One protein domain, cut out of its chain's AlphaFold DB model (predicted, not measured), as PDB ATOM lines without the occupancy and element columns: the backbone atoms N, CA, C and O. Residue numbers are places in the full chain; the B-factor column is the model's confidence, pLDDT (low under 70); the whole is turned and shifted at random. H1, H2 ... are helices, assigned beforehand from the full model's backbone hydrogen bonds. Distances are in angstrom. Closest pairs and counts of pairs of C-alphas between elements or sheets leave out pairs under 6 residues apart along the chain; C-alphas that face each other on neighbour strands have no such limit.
ATOM      1  N   PRO A 105      13.932 -36.034 -43.292       48.00
ATOM      2  CA  PRO A 105      13.474 -37.301 -43.840       48.00
ATOM      3  C   PRO A 105      13.088 -37.144 -45.328       48.00
ATOM      4  O   PRO A 105      12.608 -36.082 -45.738       48.00
ATOM      5  N   LYS A 106      13.367 -38.169 -46.143       49.75
ATOM      6  CA  LYS A 106      12.832 -38.330 -47.505       49.75
ATOM      7  C   LYS A 106      11.940 -39.574 -47.525       49.75
ATOM      8  O   LYS A 106      12.444 -40.667 -47.252       49.75
ATOM      9  N   ASP A 107      10.684 -39.389 -47.931       47.62
ATOM     10  CA  ASP A 107       9.572 -40.357 -47.935       47.62
ATOM     11  C   ASP A 107       9.944 -41.770 -48.454       47.62
ATOM     12  O   ASP A 107       9.786 -42.071 -49.641       47.62
ATOM     13  N   THR A 108      10.454 -42.667 -47.597       57.38
ATOM     14  CA  THR A 108      10.956 -44.003 -48.000       57.38
ATOM     15  C   THR A 108      10.871 -45.056 -46.882       57.38
ATOM     16  O   THR A 108      10.718 -44.745 -45.705       57.38
ATOM     17  N   VAL A 109      11.019 -46.342 -47.234       62.38
ATOM     18  CA  VAL A 109      11.084 -47.492 -46.294       62.38
ATOM     19  C   VAL A 109      12.154 -47.313 -45.206       62.38
ATOM     20  O   VAL A 109      12.005 -47.813 -44.088       62.38
ATOM     21  N   GLU A 110      13.220 -46.572 -45.504       58.22
ATOM     22  CA  GLU A 110      14.261 -46.236 -44.535       58.22
ATOM     23  C   GLU A 110      13.733 -45.360 -43.394       58.22
ATOM     24  O   GLU A 110      14.152 -45.556 -42.255       58.22
ATOM     25  N   GLU A 111      12.758 -44.483 -43.644       61.41
ATOM     26  CA  GLU A 111      12.109 -43.702 -42.586       61.41
ATOM     27  C   GLU A 111      11.307 -44.587 -41.644       61.41
ATOM     28  O   GLU A 111      11.356 -44.385 -40.434       61.41
ATOM     29  N   LEU A 112      10.608 -45.599 -42.166       62.03
ATOM     30  CA  LEU A 112       9.844 -46.521 -41.327       62.03
ATOM     31  C   LEU A 112      10.778 -47.316 -40.406       62.03
ATOM     32  O   LEU A 112      10.514 -47.440 -39.210       62.03
ATOM     33  N   LEU A 113      11.900 -47.806 -40.940       66.81
ATOM     34  CA  LEU A 113      12.914 -48.504 -40.148       66.81
ATOM     35  C   LEU A 113      13.575 -47.581 -39.118       66.81
ATOM     36  O   LEU A 113      13.777 -47.989 -37.972       66.81
ATOM     37  N   GLN A 114      13.896 -46.339 -39.490       66.25
ATOM     38  CA  GLN A 114      14.442 -45.347 -38.562       66.25
ATOM     39  C   GLN A 114      13.429 -44.960 -37.481       66.25
ATOM     40  O   GLN A 114      13.795 -44.846 -36.314       66.25
ATOM     41  N   PHE A 115      12.151 -44.829 -37.835       69.06
ATOM     42  CA  PHE A 115      11.069 -44.534 -36.905       69.06
ATOM     43  C   PHE A 115      10.859 -45.669 -35.900       69.06
ATOM     44  O   PHE A 115      10.752 -45.410 -34.701       69.06
ATOM     45  N   MET A 116      10.847 -46.926 -36.363       72.31
ATOM     46  CA  MET A 116      10.732 -48.098 -35.491       72.31
ATOM     47  C   MET A 116      11.912 -48.194 -34.520       72.31
ATOM     48  O   MET A 116      11.694 -48.298 -33.315       72.31
ATOM     49  N   LYS A 117      13.147 -48.048 -35.018       74.69
ATOM     50  CA  LYS A 117      14.350 -48.010 -34.167       74.69
ATOM     51  C   LYS A 117      14.317 -46.849 -33.173       74.69
ATOM     52  O   LYS A 117      14.647 -47.022 -32.004       74.69
ATOM     53  N   GLY A 118      13.885 -45.669 -33.615       75.12
ATOM     54  CA  GLY A 118      13.724 -44.502 -32.751       75.12
ATOM     55  C   GLY A 118      12.678 -44.726 -31.659       75.12
ATOM     56  O   GLY A 118      12.876 -44.306 -30.522       75.12
ATOM     57  N   LYS A 119      11.586 -45.434 -31.969       77.81
ATOM     58  CA  LYS A 119      10.563 -45.814 -30.990       77.81
ATOM     59  C   LYS A 119      11.119 -46.775 -29.937       77.81
ATOM     60  O   LYS A 119      10.974 -46.493 -28.755       77.81
ATOM     61  N   GLU A 120      11.809 -47.836 -30.350       81.00
ATOM     62  CA  GLU A 120      12.442 -48.793 -29.427       81.00
ATOM     63  C   GLU A 120      13.463 -48.119 -28.499       81.00
ATOM     64  O   GLU A 120      13.512 -48.405 -27.300       81.00
ATOM     65  N   LEU A 121      14.253 -47.183 -29.034       81.69
ATOM     66  CA  LEU A 121      15.201 -46.393 -28.249       81.69
ATOM     67  C   LEU A 121      14.496 -45.499 -27.231       81.69
ATOM     68  O   LEU A 121      14.917 -45.450 -26.078       81.69
ATOM     69  N   ARG A 122      13.408 -44.824 -27.617       81.88
ATOM     70  CA  ARG A 122      12.610 -44.015 -26.684       81.88
ATOM     71  C   ARG A 122      11.993 -44.857 -25.575       81.88
ATOM     72  O   ARG A 122      12.077 -44.461 -24.417       81.88
ATOM     73  N   ASP A 123      11.428 -46.012 -25.911       82.31
ATOM     74  CA  ASP A 123      10.837 -46.929 -24.931       82.31
ATOM     75  C   ASP A 123      11.913 -47.445 -23.954       82.31
ATOM     76  O   ASP A 123      11.699 -47.489 -22.741       82.31
ATOM     77  N   SER A 124      13.111 -47.740 -24.466       84.38
ATOM     78  CA  SER A 124      14.269 -48.130 -23.653       84.38
ATOM     79  C   SER A 124      14.731 -47.003 -22.724       84.38
ATOM     80  O   SER A 124      14.991 -47.250 -21.550       84.38
ATOM     81  N   LEU A 125      14.804 -45.764 -23.221       83.06
ATOM     82  CA  LEU A 125      15.168 -44.585 -22.425       83.06
ATOM     83  C   LEU A 125      14.124 -44.285 -21.343       83.06
ATOM     84  O   LEU A 125      14.501 -43.959 -20.222       83.06
ATOM     85  N   ALA A 126      12.833 -44.450 -21.646       84.44
ATOM     86  CA  ALA A 126      11.738 -44.266 -20.691       84.44
ATOM     87  C   ALA A 126      11.808 -45.256 -19.521       84.44
ATOM     88  O   ALA A 126      11.427 -44.929 -18.398       84.44
ATOM     89  N   ALA A 127      12.296 -46.469 -19.786       85.81
ATOM     90  CA  ALA A 127      12.476 -47.509 -18.782       85.81
ATOM     91  C   ALA A 127      13.745 -47.319 -17.923       85.81
ATOM     92  O   ALA A 127      13.901 -47.997 -16.904       85.81
ATOM     93  N   MET A 128      14.662 -46.425 -18.308       85.19
ATOM     94  CA  MET A 128      15.896 -46.163 -17.565       85.19
ATOM     95  C   MET A 128      15.712 -45.060 -16.513       85.19
ATOM     96  O   MET A 128      14.998 -44.084 -16.735       85.19
ATOM     97  N   PRO A 129      16.425 -45.136 -15.371       90.19
ATOM     98  CA  PRO A 129      16.579 -43.984 -14.490       90.19
ATOM     99  C   PRO A 129      17.184 -42.796 -15.250       90.19
ATOM    100  O   PRO A 129      18.171 -42.973 -15.965       90.19
ATOM    101  N   LEU A 130      16.660 -41.585 -15.029       82.88
ATOM    102  CA  LEU A 130      17.056 -40.367 -15.753       82.88
ATOM    103  C   LEU A 130      18.578 -40.168 -15.830       82.88
ATOM    104  O   LEU A 130      19.115 -39.914 -16.902       82.88
ATOM    105  N   ALA A 131      19.289 -40.346 -14.713       86.00
ATOM    106  CA  ALA A 131      20.747 -40.208 -14.671       86.00
ATOM    107  C   ALA A 131      21.469 -41.179 -15.626       86.00
ATOM    108  O   ALA A 131      22.426 -40.786 -16.288       86.00
ATOM    109  N   LYS A 132      20.976 -42.420 -15.752       86.81
ATOM    110  CA  LYS A 132      21.516 -43.412 -16.692       86.81
ATOM    111  C   LYS A 132      21.155 -43.078 -18.137       86.81
ATOM    112  O   LYS A 132      21.990 -43.253 -19.014       86.81
ATOM    113  N   GLY A 133      19.948 -42.566 -18.382       82.38
ATOM    114  CA  GLY A 133      19.544 -42.079 -19.704       82.38
ATOM    115  C   GLY A 133      20.414 -40.910 -20.184       82.38
ATOM    116  O   GLY A 133      20.858 -40.896 -21.332       82.38
ATOM    117  N   VAL A 134      20.731 -39.971 -19.287       84.50
ATOM    118  CA  VAL A 134      21.642 -38.843 -19.545       84.50
ATOM    119  C   VAL A 134      23.055 -39.332 -19.861       84.50
ATOM    120  O   VAL A 134      23.633 -38.922 -20.867       84.50
ATOM    121  N   GLU A 135      23.605 -40.227 -19.040       85.75
ATOM    122  CA  GLU A 135      24.936 -40.804 -19.262       85.75
ATOM    123  C   GLU A 135      25.008 -41.557 -20.596       85.75
ATOM    124  O   GLU A 135      25.923 -41.333 -21.388       85.75
ATOM    125  N   PHE A 136      24.008 -42.394 -20.880       84.88
ATOM    126  CA  PHE A 136      23.911 -43.146 -22.126       84.88
ATOM    127  C   PHE A 136      23.862 -42.224 -23.351       84.88
ATOM    128  O   PHE A 136      24.624 -42.433 -24.289       84.88
ATOM    129  N   THR A 137      23.044 -41.166 -23.308       82.00
ATOM    130  CA  THR A 137      22.906 -40.175 -24.392       82.00
ATOM    131  C   THR A 137      24.212 -39.429 -24.666       82.00
ATOM    132  O   THR A 137      24.603 -39.238 -25.815       82.00
ATOM    133  N   LEU A 138      24.917 -39.014 -23.612       80.94
ATOM    134  CA  LEU A 138      26.206 -38.338 -23.761       80.94
ATOM    135  C   LEU A 138      27.277 -39.288 -24.310       80.94
ATOM    136  O   LEU A 138      28.087 -38.877 -25.137       80.94
ATOM    137  N   ASN A 139      27.273 -40.549 -23.877       83.19
ATOM    138  CA  ASN A 139      28.249 -41.544 -24.305       83.19
ATOM    139  C   ASN A 139      28.052 -41.945 -25.779       83.19
ATOM    140  O   ASN A 139      29.013 -41.971 -26.545       83.19
ATOM    141  N   THR A 140      26.813 -42.180 -26.224       79.06
ATOM    142  CA  THR A 140      26.522 -42.472 -27.640       79.06
ATOM    143  C   THR A 140      26.909 -41.303 -28.545       79.06
ATOM    144  O   THR A 140      27.627 -41.508 -29.525       79.06
ATOM    145  N   ALA A 141      26.577 -40.069 -28.154       74.06
ATOM    146  CA  ALA A 141      26.997 -38.860 -28.861       74.06
ATOM    147  C   ALA A 141      28.531 -38.717 -28.934       74.06
ATOM    148  O   ALA A 141      29.086 -38.446 -29.999       74.06
ATOM    149  N   GLN A 142      29.242 -38.960 -27.827       73.69
ATOM    150  CA  GLN A 142      30.710 -38.933 -27.789       73.69
ATOM    151  C   GLN A 142      31.367 -40.039 -28.623       73.69
ATOM    152  O   GLN A 142      32.504 -39.863 -29.070       73.69
ATOM    153  N   ASN A 143      30.689 -41.166 -28.820       74.38
ATOM    154  CA  ASN A 143      31.154 -42.271 -29.660       74.38
ATOM    155  C   ASN A 143      30.715 -42.134 -31.122       74.38
ATOM    156  O   ASN A 143      31.040 -42.988 -31.943       74.38
ATOM    157  N   GLY A 144      30.004 -41.059 -31.460       63.59
ATOM    158  CA  GLY A 144      29.563 -40.787 -32.816       63.59
ATOM    159  C   GLY A 144      28.385 -41.615 -33.298       63.59
ATOM    160  O   GLY A 144      28.218 -41.772 -34.507       63.59
ATOM    161  N   ASP A 145      27.549 -42.084 -32.373       73.69
ATOM    162  CA  ASP A 145      26.241 -42.644 -32.680       73.69
ATOM    163  C   ASP A 145      25.136 -41.588 -32.460       73.69
ATOM    164  O   ASP A 145      24.834 -41.243 -31.312       73.69
ATOM    165  N   PRO A 146      24.502 -41.070 -33.533       70.81
ATOM    166  CA  PRO A 146      23.420 -40.097 -33.422       70.81
ATOM    167  C   PRO A 146      22.058 -40.742 -33.129       70.81
ATOM    168  O   PRO A 146      21.055 -40.033 -33.094       70.81
ATOM    169  N   SER A 147      21.974 -42.068 -32.976       73.06
ATOM    170  CA  SER A 147      20.705 -42.796 -32.846       73.06
ATOM    171  C   SER A 147      19.829 -42.261 -31.712       73.06
ATOM    172  O   SER A 147      18.639 -42.019 -31.915       73.06
ATOM    173  N   VAL A 148      20.428 -42.004 -30.547       75.75
ATOM    174  CA  VAL A 148      19.739 -41.469 -29.368       75.75
ATOM    175  C   VAL A 148      19.316 -40.017 -29.578       75.75
ATOM    176  O   VAL A 148      18.162 -39.688 -29.320       75.75
ATOM    177  N   LEU A 149      20.209 -39.172 -30.106       74.25
ATOM    178  CA  LEU A 149      19.913 -37.769 -30.423       74.25
ATOM    179  C   LEU A 149      18.703 -37.664 -31.360       74.25
ATOM    180  O   LEU A 149      17.727 -36.994 -31.044       74.25
ATOM    181  N   ARG A 150      18.695 -38.454 -32.437       72.50
ATOM    182  CA  ARG A 150      17.596 -38.505 -33.415       72.50
ATOM    183  C   ARG A 150      16.299 -39.058 -32.827       72.50
ATOM    184  O   ARG A 150      15.203 -38.574 -33.124       72.50
ATOM    185  N   ALA A 151      16.401 -40.100 -32.002       71.06
ATOM    186  CA  ALA A 151      15.246 -40.696 -31.342       71.06
ATOM    187  C   ALA A 151      14.574 -39.710 -30.374       71.06
ATOM    188  O   ALA A 151      13.357 -39.786 -30.189       71.06
ATOM    189  N   VAL A 152      15.347 -38.791 -29.783       73.69
ATOM    190  CA  VAL A 152      14.852 -37.779 -28.846       73.69
ATOM    191  C   VAL A 152      14.396 -36.488 -29.539       73.69
ATOM    192  O   VAL A 152      13.334 -35.988 -29.189       73.69
ATOM    193  N   GLU A 153      15.082 -36.002 -30.578       66.38
ATOM    194  CA  GLU A 153      14.657 -34.820 -31.361       66.38
ATOM    195  C   GLU A 153      13.304 -35.012 -32.066       66.38
ATOM    196  O   GLU A 153      12.553 -34.063 -32.268       66.38
ATOM    197  N   SER A 154      12.955 -36.255 -32.405       59.38
ATOM    198  CA  SER A 154      11.670 -36.614 -33.024       59.38
ATOM    199  C   SER A 154      10.505 -36.758 -32.027       59.38
ATOM    200  O   SER A 154       9.453 -37.301 -32.375       59.38
ATOM    201  N   GLN A 155      10.672 -36.316 -30.777       57.53
ATOM    202  CA  GLN A 155       9.631 -36.399 -29.753       57.53
ATOM    203  C   GLN A 155       8.547 -35.321 -29.921       57.53
ATOM    204  O   GLN A 155       8.825 -34.204 -30.356       57.53
ATOM    205  N   PRO A 156       7.294 -35.606 -29.518       53.22
ATOM    206  CA  PRO A 156       6.340 -34.540 -29.250       53.22
ATOM    207  C   PRO A 156       6.882 -33.647 -28.121       53.22
ATOM    208  O   PRO A 156       7.396 -34.158 -27.127       53.22
ATOM    209  N   ILE A 157       6.709 -32.327 -28.263       48.97
ATOM    210  CA  ILE A 157       7.212 -31.237 -27.387       48.97
ATOM    211  C   ILE A 157       6.926 -31.456 -25.879       48.97
ATOM    212  O   ILE A 157       7.506 -30.804 -25.019       48.97
ATOM    213  N   THR A 158       6.031 -32.381 -25.534       44.00
ATOM    214  CA  THR A 158       5.588 -32.696 -24.173       44.00
ATOM    215  C   THR A 158       6.385 -33.799 -23.458       44.00
ATOM    216  O   THR A 158       6.054 -34.123 -22.317       44.00
ATOM    217  N   SER A 159       7.395 -34.413 -24.086       55.09
ATOM    218  CA  SER A 159       8.160 -35.518 -23.487       55.09
ATOM    219  C   SER A 159       9.419 -35.042 -22.743       55.09
ATOM    220  O   SER A 159      10.288 -34.404 -23.323       55.09
ATOM    221  N   ASN A 160       9.541 -35.395 -21.456       62.28
ATOM    222  CA  ASN A 160      10.691 -35.085 -20.585       62.28
ATOM    223  C   ASN A 160      11.697 -36.255 -20.502       62.28
ATOM    224  O   ASN A 160      12.183 -36.583 -19.418       62.28
ATOM    225  N   LEU A 161      11.961 -36.949 -21.615       74.88
ATOM    226  CA  LEU A 161      12.817 -38.145 -21.621       74.88
ATOM    227  C   LEU A 161      14.283 -37.830 -21.301       74.88
ATOM    228  O   LEU A 161      14.908 -38.545 -20.521       74.88
ATOM    229  N   ILE A 162      14.815 -36.753 -21.881       79.81
ATOM    230  CA  ILE A 162      16.159 -36.232 -21.619       79.81
ATOM    231  C   ILE A 162      16.056 -34.703 -21.523       79.81
ATOM    232  O   ILE A 162      15.348 -34.106 -22.333       79.81
ATOM    233  N   PRO A 163      16.731 -34.052 -20.560       83.00
ATOM    234  CA  PRO A 163      16.735 -32.597 -20.459       83.00
ATOM    235  C   PRO A 163      17.329 -31.917 -21.702       83.00
ATOM    236  O   PRO A 163      18.329 -32.377 -22.258       83.00
ATOM    237  N   GLU A 164      16.748 -30.789 -22.103       76.75
ATOM    238  CA  GLU A 164      17.147 -30.023 -23.294       76.75
ATOM    239  C   GLU A 164      18.621 -29.575 -23.262       76.75
ATOM    240  O   GLU A 164      19.330 -29.643 -24.265       76.75
ATOM    241  N   ASP A 165      19.138 -29.188 -22.094       78.88
ATOM    242  CA  ASP A 165      20.541 -28.794 -21.917       78.88
ATOM    243  C   ASP A 165      21.513 -29.963 -22.156       78.88
ATOM    244  O   ASP A 165      22.623 -29.780 -22.670       78.88
ATOM    245  N   VAL A 166      21.090 -31.186 -21.824       79.12
ATOM    246  CA  VAL A 166      21.846 -32.411 -22.096       79.12
ATOM    247  C   VAL A 166      21.847 -32.710 -23.593       79.12
ATOM    248  O   VAL A 166      22.902 -33.062 -24.125       79.12
ATOM    249  N   LEU A 167      20.718 -32.519 -24.281       75.56
ATOM    250  CA  LEU A 167      20.619 -32.698 -25.733       75.56
ATOM    251  C   LEU A 167      21.503 -31.705 -26.486       75.56
ATOM    252  O   LEU A 167      22.287 -32.118 -27.337       75.56
ATOM    253  N   GLN A 168      21.482 -30.424 -26.115       74.38
ATOM    254  CA  GLN A 168      22.339 -29.406 -26.734       74.38
ATOM    255  C   GLN A 168      23.830 -29.709 -26.552       74.38
ATOM    256  O   GLN A 168      24.626 -29.593 -27.492       74.38
ATOM    257  N   ARG A 169      24.230 -30.155 -25.356       72.06
ATOM    258  CA  ARG A 169      25.608 -30.586 -25.088       72.06
ATOM    259  C   ARG A 169      25.995 -31.828 -25.883       72.06
ATOM    260  O   ARG A 169      27.110 -31.883 -26.399       72.06
ATOM    261  N   ALA A 170      25.105 -32.811 -25.973       72.81
ATOM    262  CA  ALA A 170      25.327 -34.035 -26.730       72.81
ATOM    263  C   ALA A 170      25.438 -33.743 -28.238       72.81
ATOM    264  O   ALA A 170      26.390 -34.201 -28.863       72.81
ATOM    265  N   ASN A 171      24.573 -32.886 -28.791       72.62
ATOM    266  CA  ASN A 171      24.656 -32.408 -30.175       72.62
ATOM    267  C   ASN A 171      25.971 -31.670 -30.455       72.62
ATOM    268  O   ASN A 171      26.649 -31.951 -31.444       72.62
ATOM    269  N   THR A 172      26.391 -30.781 -29.554       71.06
ATOM    270  CA  THR A 172      27.663 -30.051 -29.689       71.06
ATOM    271  C   THR A 172      28.869 -30.996 -29.629       71.06
ATOM    272  O   THR A 172      29.798 -30.885 -30.433       71.06
ATOM    273  N   ALA A 173      28.868 -31.953 -28.696       69.75
ATOM    274  CA  ALA A 173      29.932 -32.948 -28.556       69.75
ATOM    275  C   ALA A 173      30.001 -33.893 -29.767       69.75
ATOM    276  O   ALA A 173      31.091 -34.193 -30.253       69.75
ATOM    277  N   TYR A 174      28.845 -34.315 -30.278       68.12
ATOM    278  CA  TYR A 174      28.735 -35.122 -31.485       68.12
ATOM    279  C   TYR A 174      29.291 -34.366 -32.699       68.12
ATOM    280  O   TYR A 174      30.232 -34.835 -33.336       68.12
ATOM    281  N   ALA A 175      28.809 -33.150 -32.975       67.06
ATOM    282  CA  ALA A 175      29.256 -32.362 -34.125       67.06
ATOM    283  C   ALA A 175      30.764 -32.044 -34.079       67.06
ATOM    284  O   ALA A 175      31.466 -32.204 -35.076       67.06
ATOM    285  N   SER A 176      31.285 -31.648 -32.914       68.69
ATOM    286  CA  SER A 176      32.695 -31.255 -32.755       68.69
ATOM    287  C   SER A 176      33.690 -32.415 -32.850       68.69
ATOM    288  O   SER A 176      34.837 -32.192 -33.232       68.69
ATOM    289  N   LYS A 177      33.277 -33.645 -32.527       70.31
ATOM    290  CA  LYS A 177      34.159 -34.822 -32.539       70.31
ATOM    291  C   LYS A 177      33.985 -35.688 -33.786       70.31
ATOM    292  O   LYS A 177      34.967 -36.197 -34.318       70.31
ATOM    293  N   VAL A 178      32.753 -35.844 -34.261       68.06
ATOM    294  CA  VAL A 178      32.400 -36.806 -35.313       68.06
ATOM    295  C   VAL A 178      32.584 -36.204 -36.694       68.06
ATOM    296  O   VAL A 178      33.129 -36.875 -37.563       68.06
ATOM    297  N   ALA A 179      32.199 -34.941 -36.910       66.06
ATOM    298  CA  ALA A 179      32.351 -34.318 -38.223       66.06
ATOM    299  C   ALA A 179      33.819 -34.303 -38.699       66.06
ATOM    300  O   ALA A 179      34.057 -34.749 -39.821       66.06
ATOM    301  N   PRO A 180      34.824 -33.932 -37.873       71.75
ATOM    302  CA  PRO A 180      36.227 -34.028 -38.280       71.75
ATOM    303  C   PRO A 180      36.668 -35.461 -38.611       71.75
ATOM    304  O   PRO A 180      37.370 -35.675 -39.593       71.75
ATOM    305  N   GLN A 181      36.224 -36.459 -37.839       73.88
ATOM    306  CA  GLN A 181      36.540 -37.867 -38.113       73.88
ATOM    307  C   GLN A 181      35.932 -38.340 -39.439       73.88
ATOM    308  O   GLN A 181      36.617 -38.990 -40.225       73.88
ATOM    309  N   ARG A 182      34.680 -37.965 -39.736       73.00
ATOM    310  CA  ARG A 182      34.022 -38.286 -41.015       73.00
ATOM    311  C   ARG A 182      34.674 -37.587 -42.205       73.00
ATOM    312  O   ARG A 182      34.709 -38.165 -43.286       73.00
ATOM    313  N   VAL A 183      35.214 -36.380 -42.020       68.88
ATOM    314  CA  VAL A 183      36.007 -35.696 -43.057       68.88
ATOM    315  C   VAL A 183      37.272 -36.492 -43.370       68.88
ATOM    316  O   VAL A 183      37.509 -36.786 -44.535       68.88
ATOM    317  N   VAL A 184      38.025 -36.924 -42.353       75.69
ATOM    318  CA  VAL A 184      39.221 -37.761 -42.557       75.69
ATOM    319  C   VAL A 184      38.861 -39.085 -43.242       75.69
ATOM    320  O   VAL A 184      39.540 -39.508 -44.175       75.69
ATOM    321  N   GLU A 185      37.764 -39.736 -42.841       73.25
ATOM    322  CA  GLU A 185      37.269 -40.949 -43.511       73.25
ATOM    323  C   GLU A 185      36.917 -40.712 -44.985       73.25
ATOM    324  O   GLU A 185      37.242 -41.546 -45.833       73.25
TER     325      GLU A 185
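What this domain is: This is residues 105 to 185 of the 214 residues of an uncharacterized protein of Deltaproteobacteria bacterium (UniProt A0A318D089). Two helices, H1 and H2, make a V that closes near Leu 125 and Gly 133; the short helix H3 sits in its opening, and the longest helix, H4, lies side by side with H2 and runs on past its end. Residues 106 to 113, of which 109 to 113 belong to H1, stick out. The printed part has 81 residues, 60 of them in four named helices in the order H1, H2, H3, H4, with no named strand; the class is all helix. It is compact, with a radius of gyration of the C-alphas of 13.1 A, and only just flat, spanning 36 by 34 by 19 A.

How they stand to each other: H4, residues 164 to 185, touches H2, residues 130 to 142, the same way at a shallow tilt of 21 degrees; their closest C-alphas, of Ala 141 and Tyr 174, are 4.9 A apart. H3, residues 147 to 153, is the hub, touching three helices. With H4 it forms a helical hairpin at a steep tilt of 43 degrees; they only just touch, with 3 pairs of C-alphas within 8 A, the closest those of Leu 149 and Leu 167, 6.9 A. H3 touches H2, closest at C-alphas 148 and 137, 6.0 A. H1, residues 109 to 126, is about perpendicular to H3 at 84 degrees and touches it with residues 115 to 122 alone; the closest C-alphas, of Gly 118 and Ala 151, are 4.3 A apart. H1 and H2 are close but not clearly touching, with the C-alphas of Leu 125 and Gly 133 5.7 A apart; H1 and H4 are apart. Every O i to N i+4 pair is within hydrogen-bond range in H1, H2 and H3, and 16 of 18 in H4.

Where its parts are: H4 is 30.5 A long, ending at C-alpha 185 (37.269, -40.949, -43.511), with a kink of 26 degrees near residue 178. H1, 25.8 A, begins at C-alpha 109 (11.084, -47.492, -46.294). H2 measures 18.3 A and H3 10.1 A.

The domain as a whole: The C-alphas farthest apart, of Thr 158 and Val 184, are 38.7 A apart. The printed part has no cut and no long link. Mean pLDDT of the printed part is 72.2; 27 residues are under 70, among them 105 to 115 and 153 to 160.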